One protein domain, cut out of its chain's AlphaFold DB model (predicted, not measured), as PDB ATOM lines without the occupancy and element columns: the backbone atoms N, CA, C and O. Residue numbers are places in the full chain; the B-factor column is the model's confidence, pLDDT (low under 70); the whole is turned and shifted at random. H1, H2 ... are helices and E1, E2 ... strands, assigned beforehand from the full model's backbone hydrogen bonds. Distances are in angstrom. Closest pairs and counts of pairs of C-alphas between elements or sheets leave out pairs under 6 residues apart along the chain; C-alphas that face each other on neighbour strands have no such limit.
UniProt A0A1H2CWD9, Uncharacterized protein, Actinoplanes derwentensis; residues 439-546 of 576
ATOM      1  N   VAL A 439     321.790  92.888 369.921       98.19
ATOM      2  CA  VAL A 439     321.988  94.302 369.597       98.19
ATOM      3  C   VAL A 439     323.005  94.906 370.560       98.19
ATOM      4  O   VAL A 439     323.232  94.381 371.650       98.19
ATOM      5  N   TYR A 440     323.620  96.006 370.148       97.69
ATOM      6  CA  TYR A 440     324.782  96.585 370.809       97.69
ATOM      7  C   TYR A 440     324.494  98.022 371.224       97.69
ATOM      8  O   TYR A 440     323.946  98.807 370.448       97.69
ATOM      9  N   ARG A 441     324.868  98.380 372.447       96.88
ATOM     10  CA  ARG A 441     324.841  99.761 372.937       96.88
ATOM     11  C   ARG A 441     326.168 100.075 373.610       96.88
ATOM     12  O   ARG A 441     326.778  99.201 374.211       96.88
ATOM     13  N   TYR A 442     326.578 101.331 373.530       96.31
ATOM     14  CA  TYR A 442     327.817 101.822 374.117       96.31
ATOM     15  C   TYR A 442     327.479 102.943 375.087       96.31
ATOM     16  O   TYR A 442     326.688 103.834 374.765       96.31
ATOM     17  N   GLN A 443     328.046 102.866 376.283       94.88
ATOM     18  CA  GLN A 443     327.834 103.850 377.337       94.88
ATOM     19  C   GLN A 443     329.112 104.015 378.164       94.88
ATOM     20  O   GLN A 443     329.949 103.107 378.135       94.88
ATOM     21  N   PRO A 444     329.268 105.122 378.908       94.75
ATOM     22  CA  PRO A 444     330.390 105.286 379.823       94.75
ATOM     23  C   PRO A 444     330.538 104.086 380.775       94.75
ATOM     24  O   PRO A 444     329.546 103.515 381.241       94.75
ATOM     25  N   ALA A 445     331.782 103.670 381.022       92.19
ATOM     26  CA  ALA A 445     332.108 102.606 381.974       92.19
ATOM     27  C   ALA A 445     332.175 103.118 383.422       92.19
ATOM     28  O   ALA A 445     332.004 102.352 384.367       92.19
ATOM     29  N   ALA A 446     332.437 104.414 383.606       88.31
ATOM     30  CA  ALA A 446     332.473 105.030 384.923       88.31
ATOM     31  C   ALA A 446     331.066 105.117 385.537       88.31
ATOM     32  O   ALA A 446     330.115 105.521 384.867       88.31
ATOM     33  N   GLY A 447     330.956 104.786 386.827       80.69
ATOM     34  CA  GLY A 447     329.718 104.945 387.599       80.69
ATOM     35  C   GLY A 447     328.645 103.888 387.327       80.69
ATOM     36  O   GLY A 447     327.469 104.151 387.557       80.69
ATOM     37  N   THR A 448     329.024 102.713 386.818       86.31
ATOM     38  CA  THR A 448     328.081 101.625 386.523       86.31
ATOM     39  C   THR A 448     328.479 100.332 387.221       86.31
ATOM     40  O   THR A 448     329.421  99.668 386.790       86.31
ATOM     41  N   ASP A 449     327.700  99.933 388.222       90.94
ATOM     42  CA  ASP A 449     327.875  98.667 388.937       90.94
ATOM     43  C   ASP A 449     326.705  97.729 388.621       90.94
ATOM     44  O   ASP A 449     325.805  97.508 389.432       90.94
ATOM     45  N   TYR A 450     326.680  97.194 387.397       95.75
ATOM     46  CA  TYR A 450     325.673  96.198 387.036       95.75
ATOM     47  C   TYR A 450     325.925  94.892 387.782       95.75
ATOM     48  O   TYR A 450     327.015  94.325 387.723       95.75
ATOM     49  N   VAL A 451     324.893  94.376 388.443       95.75
ATOM     50  CA  VAL A 451     324.999  93.138 389.215       95.75
ATOM     51  C   VAL A 451     324.378  91.994 388.425       95.75
ATOM     52  O   VAL A 451     323.245  92.086 387.966       95.75
ATOM     53  N   THR A 452     325.096  90.882 388.268       96.00
ATOM     54  CA  THR A 452     324.532  89.690 387.613       96.00
ATOM     55  C   THR A 452     323.276  89.210 388.351       96.00
ATOM     56  O   THR A 452     323.264  89.107 389.574       96.00
ATOM     57  N   GLY A 453     322.210  88.914 387.605       94.06
ATOM     58  CA  GLY A 453     320.885  88.569 388.128       94.06
ATOM     59  C   GLY A 453     319.964  89.772 388.359       94.06
ATOM     60  O   GLY A 453     318.760  89.581 388.517       94.06
ATOM     61  N   GLN A 454     320.490  91.000 388.327       94.50
ATOM     62  CA  GLN A 454     319.698  92.220 388.457       94.50
ATOM     63  C   GLN A 454     318.766  92.412 387.260       94.50
ATOM     64  O   GLN A 454     319.150  92.178 386.112       94.50
ATOM     65  N   VAL A 455     317.550  92.893 387.522       94.50
ATOM     66  CA  VAL A 455     316.616  93.332 386.483       94.50
ATOM     67  C   VAL A 455     316.581  94.852 386.460       94.50
ATOM     68  O   VAL A 455     316.260  95.496 387.452       94.50
ATOM     69  N   LEU A 456     316.902  95.411 385.303       95.50
ATOM     70  CA  LEU A 456     316.919  96.836 385.026       95.50
ATOM     71  C   LEU A 456     315.637  97.220 384.295       95.50
ATOM     72  O   LEU A 456     315.195  96.497 383.399       95.50
ATOM     73  N   VAL A 457     315.062  98.370 384.638       95.12
ATOM     74  CA  VAL A 457     313.944  98.967 383.900       95.12
ATOM     75  C   VAL A 457     314.425 100.260 383.282       95.12
ATOM     76  O   VAL A 457     314.833 101.174 383.990       95.12
ATOM     77  N   GLU A 458     314.360 100.347 381.959       96.25
ATOM     78  CA  GLU A 458     314.669 101.581 381.254       96.25
ATOM     79  C   GLU A 458     313.405 102.455 381.196       96.25
ATOM     80  O   GLU A 458     312.461 102.089 380.493       96.25
ATOM     81  N   PRO A 459     313.332 103.597 381.909       95.44
ATOM     82  CA  PRO A 459     312.151 104.464 381.877       95.44
ATOM     83  C   PRO A 459     311.981 105.185 380.532       95.44
ATOM     84  O   PRO A 459     310.900 105.691 380.253       95.44
ATOM     85  N   SER A 460     313.027 105.224 379.707       95.88
ATOM     86  CA  SER A 460     313.123 106.011 378.480       95.88
ATOM     87  C   SER A 460     313.087 105.176 377.201       95.88
ATOM     88  O   SER A 460     313.020 103.950 377.243       95.88
ATOM     89  N   LEU A 461     313.191 105.811 376.029       97.06
ATOM     90  CA  LEU A 461     313.517 105.072 374.813       97.06
ATOM     91  C   LEU A 461     314.979 104.615 374.855       97.06
ATOM     92  O   LEU A 461     315.895 105.439 374.878       97.06
ATOM     93  N   LEU A 462     315.231 103.313 374.731       97.06
ATOM     94  CA  LEU A 462     316.598 102.807 374.581       97.06
ATOM     95  C   LEU A 462     316.986 102.747 373.104       97.06
ATOM     96  O   LEU A 462     316.260 102.169 372.301       97.06
ATOM     97  N   SER A 463     318.137 103.317 372.740       97.25
ATOM     98  CA  SER A 463     318.756 103.114 371.420       97.25
ATOM     99  C   SER A 463     319.820 102.028 371.493       97.25
ATOM    100  O   SER A 463     320.657 102.051 372.399       97.25
ATOM    101  N   ALA A 464     319.807 101.121 370.529       97.38
ATOM    102  CA  ALA A 464     320.862 100.154 370.275       97.38
ATOM    103  C   ALA A 464     321.108 100.038 368.763       97.38
ATOM    104  O   ALA A 464     320.337 100.543 367.948       97.38
ATOM    105  N   ARG A 465     322.176  99.348 368.378       97.25
ATOM    106  CA  ARG A 465     322.545  99.071 366.987       97.25
ATOM    107  C   ARG A 465     322.459  97.575 366.717       97.25
ATOM    108  O   ARG A 465     322.852  96.767 367.554       97.25
ATOM    109  N   ALA A 466     321.945  97.194 365.551       97.19
ATOM    110  CA  ALA A 466     321.876  95.792 365.142       97.19
ATOM    111  C   ALA A 466     323.260  95.200 364.823       97.19
ATOM    112  O   ALA A 466     323.441  93.985 364.894       97.19
ATOM    113  N   PHE A 467     324.236  96.052 364.494       95.75
ATOM    114  CA  PHE A 467     325.605  95.649 364.197       95.75
ATOM    115  C   PHE A 467     326.584  96.195 365.243       95.75
ATOM    116  O   PHE A 467     326.375  97.296 365.762       95.75
ATOM    117  N   PRO A 468     327.645  95.435 365.568       95.62
ATOM    118  CA  PRO A 468     328.665  95.886 366.500       95.62
ATOM    119  C   PRO A 468     329.478  97.039 365.900       95.62
ATOM    120  O   PRO A 468     329.727  97.093 364.695       95.62
ATOM    121  N   ARG A 469     329.918  97.942 366.772       95.44
ATOM    122  CA  ARG A 469     330.788  99.088 366.496       95.44
ATOM    123  C   ARG A 469     332.008  99.047 367.412       95.44
ATOM    124  O   ARG A 469     332.061  98.266 368.363       95.44
ATOM    125  N   GLN A 470     333.014  99.846 367.088       94.75
ATOM    126  CA  GLN A 470     334.231  99.933 367.875       94.75
ATOM    127  C   GLN A 470     333.895 100.629 369.190       94.75
ATOM    128  O   GLN A 470     333.413 101.765 369.188       94.75
ATOM    129  N   THR A 471     334.119  99.925 370.299       94.00
ATOM    130  CA  THR A 471     333.912 100.478 371.635       94.00
ATOM    131  C   THR A 471     334.917 101.609 371.861       94.00
ATOM    132  O   THR A 471     336.120 101.376 371.729       94.00
ATOM    133  N   PRO A 472     334.452 102.818 372.195       93.62
ATOM    134  CA  PRO A 472     335.328 103.932 372.521       93.62
ATOM    135  C   PRO A 472     336.155 103.629 373.776       93.62
ATOM    136  O   PRO A 472     335.698 102.864 374.635       93.62
ATOM    137  N   PRO A 473     337.327 104.265 373.943       90.62
ATOM    138  CA  PRO A 473     338.000 104.296 375.235       90.62
ATOM    139  C   PRO A 473     337.025 104.776 376.325       90.62
ATOM    140  O   PRO A 473     336.138 105.595 376.069       90.62
ATOM    141  N   ASP A 474     337.138 104.213 377.526       93.06
ATOM    142  CA  ASP A 474     336.315 104.554 378.701       93.06
ATOM    143  C   ASP A 474     334.817 104.223 378.594       93.06
ATOM    144  O   ASP A 474     334.023 104.569 379.476       93.06
ATOM    145  N   HIS A 475     334.415 103.517 377.538       95.25
ATOM    146  CA  HIS A 475     333.062 103.009 377.371       95.25
ATOM    147  C   HIS A 475     333.028 101.498 377.564       95.25
ATOM    148  O   HIS A 475     333.984 100.776 377.288       95.25
ATOM    149  N   GLN A 476     331.880 101.013 378.015       95.94
ATOM    150  CA  GLN A 476     331.566  99.594 378.041       95.94
ATOM    151  C   GLN A 476     330.538  99.262 376.963       95.94
ATOM    152  O   GLN A 476     329.657 100.060 376.622       95.94
ATOM    153  N   GLU A 477     330.648  98.050 376.442       97.00
ATOM    154  CA  GLU A 477     329.733  97.494 375.463       97.00
ATOM    155  C   GLU A 477     328.607  96.724 376.161       97.00
ATOM    156  O   GLU A 477     328.842  95.752 376.873       97.00
ATOM    157  N   LEU A 478     327.361  97.112 375.920       97.94
ATOM    158  CA  LEU A 478     326.192  96.344 376.322       97.94
ATOM    159  C   LEU A 478     325.753  95.462 375.154       97.94
ATOM    160  O   LEU A 478     325.356  95.970 374.102       97.94
ATOM    161  N   VAL A 479     325.794  94.146 375.343       98.25
ATOM    162  CA  VAL A 479     325.329  93.161 374.363       98.25
ATOM    163  C   VAL A 479     323.979  92.626 374.819       98.25
ATOM    164  O   VAL A 479     323.885  91.878 375.792       98.25
ATOM    165  N   ILE A 480     322.922  93.019 374.116       98.50
ATOM    166  CA  ILE A 480     321.535  92.795 374.522       98.50
ATOM    167  C   ILE A 480     320.898  91.764 373.598       98.50
ATOM    168  O   ILE A 480     320.802  91.983 372.392       98.50
ATOM    169  N   TRP A 481     320.388  90.661 374.138       98.31
ATOM    170  CA  TRP A 481     319.479  89.800 373.389       98.31
ATOM    171  C   TRP A 481     318.100  90.463 373.291       98.31
ATOM    172  O   TRP A 481     317.341  90.474 374.263       98.31
ATOM    173  N   SER A 482     317.786  91.022 372.121       98.19
ATOM    174  CA  SER A 482     316.512  91.693 371.853       98.19
ATOM    175  C   SER A 482     315.401  90.689 371.539       98.19
ATOM    176  O   SER A 482     315.596  89.712 370.811       98.19
ATOM    177  N   THR A 483     314.203  90.959 372.048       97.19
ATOM    178  CA  THR A 483     312.967  90.216 371.773       97.19
ATOM    179  C   THR A 483     311.834  91.105 371.270       97.19
ATOM    180  O   THR A 483     311.044  90.630 370.450       97.19
ATOM    181  N   THR A 484     311.767  92.366 371.710       97.06
ATOM    182  CA  THR A 484     310.746  93.353 371.328       97.06
ATOM    183  C   THR A 484     311.318  94.637 370.724       97.06
ATOM    184  O   THR A 484     310.540  95.431 370.190       97.06
ATOM    185  N   GLY A 485     312.647  94.822 370.732       97.69
ATOM    186  CA  GLY A 485     313.308  95.965 370.100       97.69
ATOM    187  C   GLY A 485     312.862  96.152 368.647       97.69
ATOM    188  O   GLY A 485     312.649  95.186 367.913       97.69
ATOM    189  N   ARG A 486     312.667  97.400 368.222       98.19
ATOM    190  CA  ARG A 486     312.003  97.765 366.964       98.19
ATOM    191  C   ARG A 486     312.987  98.372 365.980       98.19
ATOM    192  O   ARG A 486     313.680  99.326 366.318       98.19
ATOM    193  N   ARG A 487     313.041  97.831 364.760       97.88
ATOM    194  CA  ARG A 487     313.878  98.376 363.682       97.88
ATOM    195  C   ARG A 487     313.242  99.664 363.167       97.88
ATOM    196  O   ARG A 487     312.075  99.651 362.784       97.88
ATOM    197  N   VAL A 488     314.014 100.746 363.130       97.69
ATOM    198  CA  VAL A 488     313.537 102.073 362.688       97.69
ATOM    199  C   VAL A 488     314.052 102.463 361.299       97.69
ATOM    200  O   VAL A 488     314.002 103.629 360.908       97.69
ATOM    201  N   GLU A 489     314.523 101.478 360.532       96.06
ATOM    202  CA  GLU A 489     315.032 101.647 359.172       96.06
ATOM    203  C   GLU A 489     314.038 102.427 358.290       96.06
ATOM    204  O   GLU A 489     312.867 102.073 358.161       96.06
ATOM    205  N   GLY A 490     314.512 103.517 357.683       95.00
ATOM    206  CA  GLY A 490     313.707 104.391 356.830       95.00
ATOM    207  C   GLY A 490     312.885 105.462 357.560       95.00
ATOM    208  O   GLY A 490     312.388 106.369 356.887       95.00
ATOM    209  N   LEU A 491     312.777 105.409 358.896       96.81
ATOM    210  CA  LEU A 491     312.262 106.509 359.730       96.81
ATOM    211  C   LEU A 491     313.356 107.448 360.233       96.81
ATOM    212  O   LEU A 491     313.036 108.567 360.635       96.81
ATOM    213  N   VAL A 492     314.608 107.016 360.187       96.81
ATOM    214  CA  VAL A 492     315.803 107.784 360.553       96.81
ATOM    215  C   VAL A 492     316.703 107.974 359.332       96.81
ATOM    216  O   VAL A 492     316.388 107.480 358.242       96.81
ATOM    217  N   ASP A 493     317.781 108.731 359.500       95.31
ATOM    218  CA  ASP A 493     318.789 108.936 358.461       95.31
ATOM    219  C   ASP A 493     319.580 107.645 358.174       95.31
ATOM    220  O   ASP A 493     319.494 106.654 358.904       95.31
ATOM    221  N   ALA A 494     320.271 107.599 357.031       93.50
ATOM    222  CA  ALA A 494     320.838 106.356 356.493       93.50
ATOM    223  C   ALA A 494     321.980 105.774 357.351       93.50
ATOM    224  O   ALA A 494     322.125 104.558 357.440       93.50
ATOM    225  N   ASP A 495     322.747 106.631 358.015       93.81
ATOM    226  CA  ASP A 495     323.757 106.300 359.029       93.81
ATOM    227  C   ASP A 495     323.156 105.643 360.289       93.81
ATOM    228  O   ASP A 495     323.840 104.942 361.040       93.81
ATOM    229  N   ARG A 496     321.846 105.816 360.489       95.00
ATOM    230  CA  ARG A 496     321.048 105.234 361.574       95.00
ATOM    231  C   ARG A 496     320.157 104.071 361.137       95.00
ATOM    232  O   ARG A 496     319.333 103.597 361.914       95.00
ATOM    233  N   ALA A 497     320.325 103.555 359.919       94.81
ATOM    234  CA  ALA A 497     319.467 102.498 359.370       94.81
ATOM    235  C   ALA A 497     319.482 101.178 360.172       94.81
ATOM    236  O   ALA A 497     318.512 100.420 360.128       94.81
ATOM    237  N   ASP A 498     320.557 100.900 360.914       96.44
ATOM    238  CA  ASP A 498     320.699  99.733 361.791       96.44
ATOM    239  C   ASP A 498     320.233  99.982 363.236       96.44
ATOM    240  O   ASP A 498     320.406  99.112 364.093       96.44
ATOM    241  N   GLU A 499     319.656 101.150 363.528       97.50
ATOM    242  CA  GLU A 499     319.164 101.483 364.859       97.50
ATOM    243  C   GLU A 499     317.952 100.617 365.246       97.50
ATOM    244  O   GLU A 499     317.023 100.359 364.467       97.50
ATOM    245  N   VAL A 500     317.978 100.166 366.496       98.25
ATOM    246  CA  VAL A 500     316.928  99.403 367.161       98.25
ATOM    247  C   VAL A 500     316.489 100.187 368.390       98.25
ATOM    248  O   VAL A 500     317.308 100.532 369.240       98.25
ATOM    249  N   ILE A 501     315.189 100.458 368.487       98.06
ATOM    250  CA  ILE A 501     314.597 101.198 369.601       98.06
ATOM    251  C   ILE A 501     313.819 100.251 370.503       98.06
ATOM    252  O   ILE A 501     312.948  99.519 370.032       98.06
ATOM    253  N   PHE A 502     314.086 100.301 371.804       97.81
ATOM    254  CA  PHE A 502     313.213  99.697 372.807       97.81
ATOM    255  C   PHE A 502     312.276 100.760 373.371       97.81
ATOM    256  O   PHE A 502     312.666 101.915 373.562       97.81
ATOM    257  N   ALA A 503     311.031 100.359 373.607       96.81
ATOM    258  CA  ALA A 503     310.019 101.220 374.194       96.81
ATOM    259  C   ALA A 503     310.344 101.551 375.659       96.81
ATOM    260  O   ALA A 503     311.048 100.808 376.346       96.81
ATOM    261  N   ALA A 504     309.773 102.654 376.133       95.50
ATOM    262  CA  ALA A 504     309.859 103.057 377.525       95.50
ATOM    263  C   ALA A 504     309.232 102.000 378.449       95.50
ATOM    264  O   ALA A 504     308.133 101.503 378.199       95.50
ATOM    265  N   GLY A 505     309.936 101.655 379.523       93.88
ATOM    266  CA  GLY A 505     309.584 100.573 380.441       93.88
ATOM    267  C   GLY A 505     310.135  99.197 380.054       93.88
ATOM    268  O   GLY A 505     309.796  98.220 380.727       93.88
ATOM    269  N   ALA A 506     310.963  99.093 379.006       95.38
ATOM    270  CA  ALA A 506     311.642  97.847 378.656       95.38
ATOM    271  C   ALA A 506     312.486  97.325 379.830       95.38
ATOM    272  O   ALA A 506     313.100  98.101 380.570       95.38
ATOM    273  N   ARG A 507     312.501  95.999 380.002       95.62
ATOM    274  CA  ARG A 507     313.166  95.334 381.128       95.62
ATOM    275  C   ARG A 507     314.306  94.452 380.645       95.62
ATOM    276  O   ARG A 507     314.145  93.686 379.693       95.62
ATOM    277  N   PHE A 508     315.432  94.520 381.342       97.00
ATOM    278  CA  PHE A 508     316.654  93.817 380.970       97.00
ATOM    279  C   PHE A 508     317.226  93.078 382.175       97.00
ATOM    280  O   PHE A 508     317.521  93.693 383.192       97.00
ATOM    281  N   ALA A 509     317.395  91.764 382.061       96.31
ATOM    282  CA  ALA A 509     318.113  90.970 383.048       96.31
ATOM    283  C   ALA A 509     319.616  90.997 382.740       96.31
ATOM    284  O   ALA A 509     320.020  90.675 381.618       96.31
ATOM    285  N   VAL A 510     320.432  91.346 383.734       97.12
ATOM    286  CA  VAL A 510     321.895  91.260 383.679       97.12
ATOM    287  C   VAL A 510     322.304  89.801 383.793       97.12
ATOM    288  O   VAL A 510     322.111  89.161 384.823       97.12
ATOM    289  N   LEU A 511     322.854  89.255 382.713       97.31
ATOM    290  CA  LEU A 511     323.227  87.846 382.623       97.31
ATOM    291  C   LEU A 511     324.650  87.594 383.112       97.31
ATOM    292  O   LEU A 511     324.913  86.564 383.724       97.31
ATOM    293  N   ALA A 512     325.559  88.507 382.776       97.44
ATOM    294  CA  ALA A 512     326.962  88.470 383.154       97.44
ATOM    295  C   ALA A 512     327.601  89.844 382.935       97.44
ATOM    296  O   ALA A 512     327.165  90.620 382.077       97.44
ATOM    297  N   THR A 513     328.679  90.100 383.664       97.56
ATOM    298  CA  THR A 513     329.537  91.278 383.522       97.56
ATOM    299  C   THR A 513     330.977  90.830 383.314       97.56
ATOM    300  O   THR A 513     331.495  90.022 384.083       97.56
ATOM    301  N   GLU A 514     331.624  91.366 382.290       96.88
ATOM    302  CA  GLU A 514     333.036  91.171 381.966       96.88
ATOM    303  C   GLU A 514     333.725  92.548 381.901       96.88
ATOM    304  O   GLU A 514     333.049  93.566 381.720       96.88
ATOM    305  N   PRO A 515     335.061  92.635 382.025       95.31
ATOM    306  CA  PRO A 515     335.762  93.904 381.853       95.31
ATOM    307  C   PRO A 515     335.413  94.569 380.510       95.31
ATOM    308  O   PRO A 515     335.673  94.017 379.441       95.31
ATOM    309  N   GLY A 516     334.788  95.748 380.572       95.19
ATOM    310  CA  GLY A 516     334.356  96.514 379.398       95.19
ATOM    311  C   GLY A 516     333.110  95.978 378.680       95.19
ATOM    312  O   GLY A 516     332.781  96.483 377.604       95.19
ATOM    313  N   ARG A 517     332.403  94.976 379.227       97.25
ATOM    314  CA  ARG A 517     331.211  94.408 378.585       97.25
ATOM    315  C   ARG A 517     330.155  93.909 379.567       97.25
ATOM    316  O   ARG A 517     330.454  93.261 380.562       97.25
ATOM    317  N   VAL A 518     328.888  94.108 379.220       97.94
ATOM    318  CA  VAL A 518     327.741  93.590 379.974       97.94
ATOM    319  C   VAL A 518     326.831  92.809 379.041       97.94
ATOM    320  O   VAL A 518     326.477  93.281 377.960       97.94
ATOM    321  N   TYR A 519     326.425  91.617 379.466       98.31
ATOM    322  CA  TYR A 519     325.492  90.771 378.735       98.31
ATOM    323  C   TYR A 519     324.099  90.903 379.332       98.31
ATOM    324  O   TYR A 519     323.895  90.660 380.521       98.31
ATOM    325  N   LEU A 520     323.133  91.260 378.495       98.12
ATOM    326  CA  LEU A 520     321.760  91.531 378.896       98.12
ATOM    327  C   LEU A 520     320.803  90.643 378.096       98.12
ATOM    328  O   LEU A 520     320.987  90.435 376.896       98.12
ATOM    329  N   SER A 521     319.738  90.157 378.728       97.81
ATOM    330  CA  SER A 521     318.562  89.652 378.013       97.81
ATOM    331  C   SER A 521     317.408  90.597 378.249       97.81
ATOM    332  O   SER A 521     317.074  90.881 379.397       97.81
ATOM    333  N   GLU A 522     316.724  90.997 377.185       97.06
ATOM    334  CA  GLU A 522     315.386  91.540 377.359       97.06
ATOM    335  C   GLU A 522     314.482  90.460 377.970       97.06
ATOM    336  O   GLU A 522     314.510  89.289 377.556       97.06
ATOM    337  N   THR A 523     313.713  90.839 378.987       94.12
ATOM    338  CA  THR A 523     312.831  89.919 379.699       94.12
ATOM    339  C   THR A 523     311.448  90.517 379.908       94.12
ATOM    340  O   THR A 523     311.291  91.694 380.211       94.12
ATOM    341  N   THR A 524     310.421  89.685 379.774       85.06
ATOM    342  CA  THR A 524     309.051  90.017 380.190       85.06
ATOM    343  C   THR A 524     308.741  89.468 381.585       85.06
ATOM    344  O   THR A 524     307.808  89.933 382.231       85.06
ATOM    345  N   SER A 525     309.532  88.499 382.066       75.75
ATOM    346  CA  SER A 525     309.398  87.839 383.370       75.75
ATOM    347  C   SER A 525     310.527  88.254 384.316       75.75
ATOM    348  O   SER A 525     311.689  88.301 383.923       75.75
ATOM    349  N   GLY A 526     310.205  88.555 385.574       69.75
ATOM    350  CA  GLY A 526     311.175  89.094 386.538       69.75
ATOM    351  C   GLY A 526     312.239  88.107 387.037       69.75
ATOM    352  O   GLY A 526     313.216  88.543 387.630       69.75
ATOM    353  N   THR A 527     312.085  86.799 386.813       75.06
ATOM    354  CA  THR A 527     312.984  85.781 387.382       75.06
ATOM    355  C   THR A 527     313.906  85.166 386.322       75.06
ATOM    356  O   THR A 527     313.392  84.560 385.375       75.06
ATOM    357  N   PRO A 528     315.240  85.268 386.470       77.81
ATOM    358  CA  PRO A 528     316.190  84.583 385.597       77.81
ATOM    359  C   PRO A 528     316.165  83.059 385.816       77.81
ATOM    360  O   PRO A 528     316.034  82.585 386.943       77.81
ATOM    361  N   GLY A 529     316.313  82.280 384.742       87.31
ATOM    362  CA  GLY A 529     316.317  80.817 384.749       87.31
ATOM    363  C   GLY A 529     317.164  80.189 383.627       87.31
ATOM    364  O   GLY A 529     318.147  80.752 383.143       87.31
ATOM    365  N   ASP A 530     316.810  78.973 383.197       92.88
ATOM    366  CA  ASP A 530     317.570  78.200 382.189       92.88
ATOM    367  C   ASP A 530     317.594  78.847 380.804       92.88
ATOM    368  O   ASP A 530     318.490  78.612 379.985       92.88
ATOM    369  N   ARG A 531     316.575  79.652 380.508       93.38
ATOM    370  CA  ARG A 531     316.501  80.429 379.275       93.38
ATOM    371  C   ARG A 531     317.641  81.447 379.225       93.38
ATOM    372  O   ARG A 531     318.340  81.504 378.218       93.38
ATOM    373  N   GLU A 532     317.864  82.173 380.311       95.06
ATOM    374  CA  GLU A 532     318.870  83.223 380.454       95.06
ATOM    375  C   GLU A 532     320.287  82.654 380.318       95.06
ATOM    376  O   GLU A 532     321.103  83.220 379.593       95.06
ATOM    377  N   ARG A 533     320.553  81.469 380.887       95.44
ATOM    378  CA  ARG A 533     321.831  80.756 380.697       95.44
ATOM    379  C   ARG A 533     322.108  80.417 379.228       95.44
ATOM    380  O   ARG A 533     323.211  80.642 378.735       95.44
ATOM    381  N   ARG A 534     321.101  79.917 378.498       96.56
ATOM    382  CA  ARG A 534     321.224  79.627 377.055       96.56
ATOM    383  C   ARG A 534     321.406  80.894 376.223       96.56
ATOM    384  O   ARG A 534     322.161  80.881 375.251       96.56
ATOM    385  N   ILE A 535     320.724  81.978 376.593       97.50
ATOM    386  CA  ILE A 535     320.890  83.283 375.945       97.50
ATOM    387  C   ILE A 535     322.313  83.804 376.167       97.50
ATOM    388  O   ILE A 535     322.950  84.185 375.191       97.50
ATOM    389  N   LEU A 536     322.841  83.746 377.395       97.69
ATOM    390  CA  LEU A 536     324.212  84.158 377.703       97.69
ATOM    391  C   LEU A 536     325.236  83.399 376.850       97.69
ATOM    392  O   LEU A 536     326.041  84.026 376.165       97.69
ATOM    393  N   GLN A 537     325.147  82.065 376.812       97.94
ATOM    394  CA  GLN A 537     326.044  81.239 375.999       97.94
ATOM    395  C   GLN A 537     325.991  81.641 374.518       97.94
ATOM    396  O   GLN A 537     327.020  81.734 373.846       97.94
ATOM    397  N   ARG A 538     324.790  81.914 373.999       98.00
ATOM    398  CA  ARG A 538     324.604  82.362 372.617       98.00
ATOM    399  C   ARG A 538     325.210  83.748 372.386       98.00
ATOM    400  O   ARG A 538     325.880  83.939 371.376       98.00
ATOM    401  N   LEU A 539     325.006  84.702 373.295       98.31
ATOM    402  CA  LEU A 539     325.592  86.042 373.189       98.31
ATOM    403  C   LEU A 539     327.122  85.997 373.206       98.31
ATOM    404  O   LEU A 539     327.754  86.640 372.371       98.31
ATOM    405  N   GLN A 540     327.717  85.194 374.090       98.06
ATOM    406  CA  GLN A 540     329.165  84.983 374.125       98.06
ATOM    407  C   GLN A 540     329.674  84.414 372.794       98.06
ATOM    408  O   GLN A 540     330.612  84.958 372.217       98.06
ATOM    409  N   GLN A 541     328.997  83.407 372.229       97.81
ATOM    410  CA  GLN A 541     329.337  82.867 370.906       97.81
ATOM    411  C   GLN A 541     329.242  83.914 369.786       97.81
ATOM    412  O   GLN A 541     330.094  83.926 368.897       97.81
ATOM    413  N   TYR A 542     328.229  84.787 369.812       96.81
ATOM    414  CA  TYR A 542     328.112  85.883 368.844       96.81
ATOM    415  C   TYR A 542     329.281  86.854 368.950       96.81
ATOM    416  O   TYR A 542     329.850  87.228 367.928       96.81
ATOM    417  N   VAL A 543     329.669  87.222 370.170       96.88
ATOM    418  CA  VAL A 543     330.808  88.110 370.406       96.88
ATOM    419  C   VAL A 543     332.116  87.478 369.930       96.88
ATOM    420  O   VAL A 543     332.912  88.167 369.305       96.88
ATOM    421  N   THR A 544     332.330  86.177 370.144       97.12
ATOM    422  CA  THR A 544     333.539  85.484 369.662       97.12
ATOM    423  C   THR A 544     333.606  85.391 368.135       97.12
ATOM    424  O   THR A 544     334.692  85.397 367.569       97.12
ATOM    425  N   ARG A 545     332.459  85.273 367.454       96.50
ATOM    426  CA  ARG A 545     332.393  85.058 365.994       96.50
ATOM    427  C   ARG A 545     332.223  86.335 365.176       96.50
ATOM    428  O   ARG A 545     332.190  86.253 363.948       96.50
ATOM    429  N   ARG A 546     332.020  87.487 365.816       94.19
ATOM    430  CA  ARG A 546     331.705  88.720 365.091       94.19
ATOM    431  C   ARG A 546     332.910  89.216 364.287       94.19
ATOM    432  O   ARG A 546     334.041  89.069 364.751       94.19
TER     433      ARG A 546
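What this domain is: This is residues 439 to 546 of the 576 residues of an uncharacterized protein of Actinoplanes derwentensis (UniProt A0A1H2CWD9). What is the main picture? A sheet of five strands, E1 E4 E7 E6 E2, curls like part of a barrel, the small sheet E3 E5 comes partly face to face with it, its strands crossed over the larger sheet's, and helix H1 packs slantwise over one face of the large sheet. How is it made up? The printed part has 108 residues, with seven named strands and then one named helix, in the order E1 E2 E3 E4 E5 E6 E7 H1. The large sheet is mixed, the small one antiparallel, and the class is mixed, helices and strands. How large is it? It is compact, with a radius of gyration of the C-alphas of 13.5 A and spans of 38 by 30 by 29 A.

How they stand to each other: How is the large sheet paired? E1, residues 439 to 444, is an edge strand antiparallel to E4, residues 475 to 481, with N 441 and O 478 3.0 A apart. E4 is parallel to E7, residues 517 to 522, with N 479 and O 518 2.8 A apart. E7 forms a hairpin with E6, residues 506 to 514, with N 511 and O 519 2.8 A apart; E6 bends by 61 degrees at residue 511 and is antiparallel to the other edge strand, E2, residues 455 to 458, with N 456 and O 508 2.8 A apart. What faces this sheet? E3, residues 462 to 465, and E5, residues 499 to 502, are antiparallel, with N 464 and O 500 2.9 A apart, and form a sandwich, two sheets face to face, with the large sheet, the strands of the one at 73 degrees to those of the other. The closest C-alphas of E1 and E3 are those of Arg 441 and Ala 464, 4.8 A apart. Where is the helix? H1, residues 530 to 545, is on one face of the large sheet at a height of 8.4 A over the sheet, making two layers, a helix over a sheet; its closest C-alpha pair with E7 is Tyr 519 and Leu 536, 6.8 A. In H1 every O i to N i+4 pair is within hydrogen-bond range.

Where its parts are: Where does the first strand begin? C-alpha 439 of E1 is at (321.988, 94.302, 369.597). Which elements are long? H1 measures 23.0 A, E6 22.7 A, E4 19.4 A, E1 17.2 A and E7 16.1 A from first to last C-alpha. Where does H1 end? C-alpha 545 is at (332.393, 85.058, 365.994).

The domain as a whole: Which link is long? The link E4 to E5 has 17 residues, 482 to 498. Is there a cut or low confidence? The printed part has no cut, and residue 526 is under 70 in pLDDT.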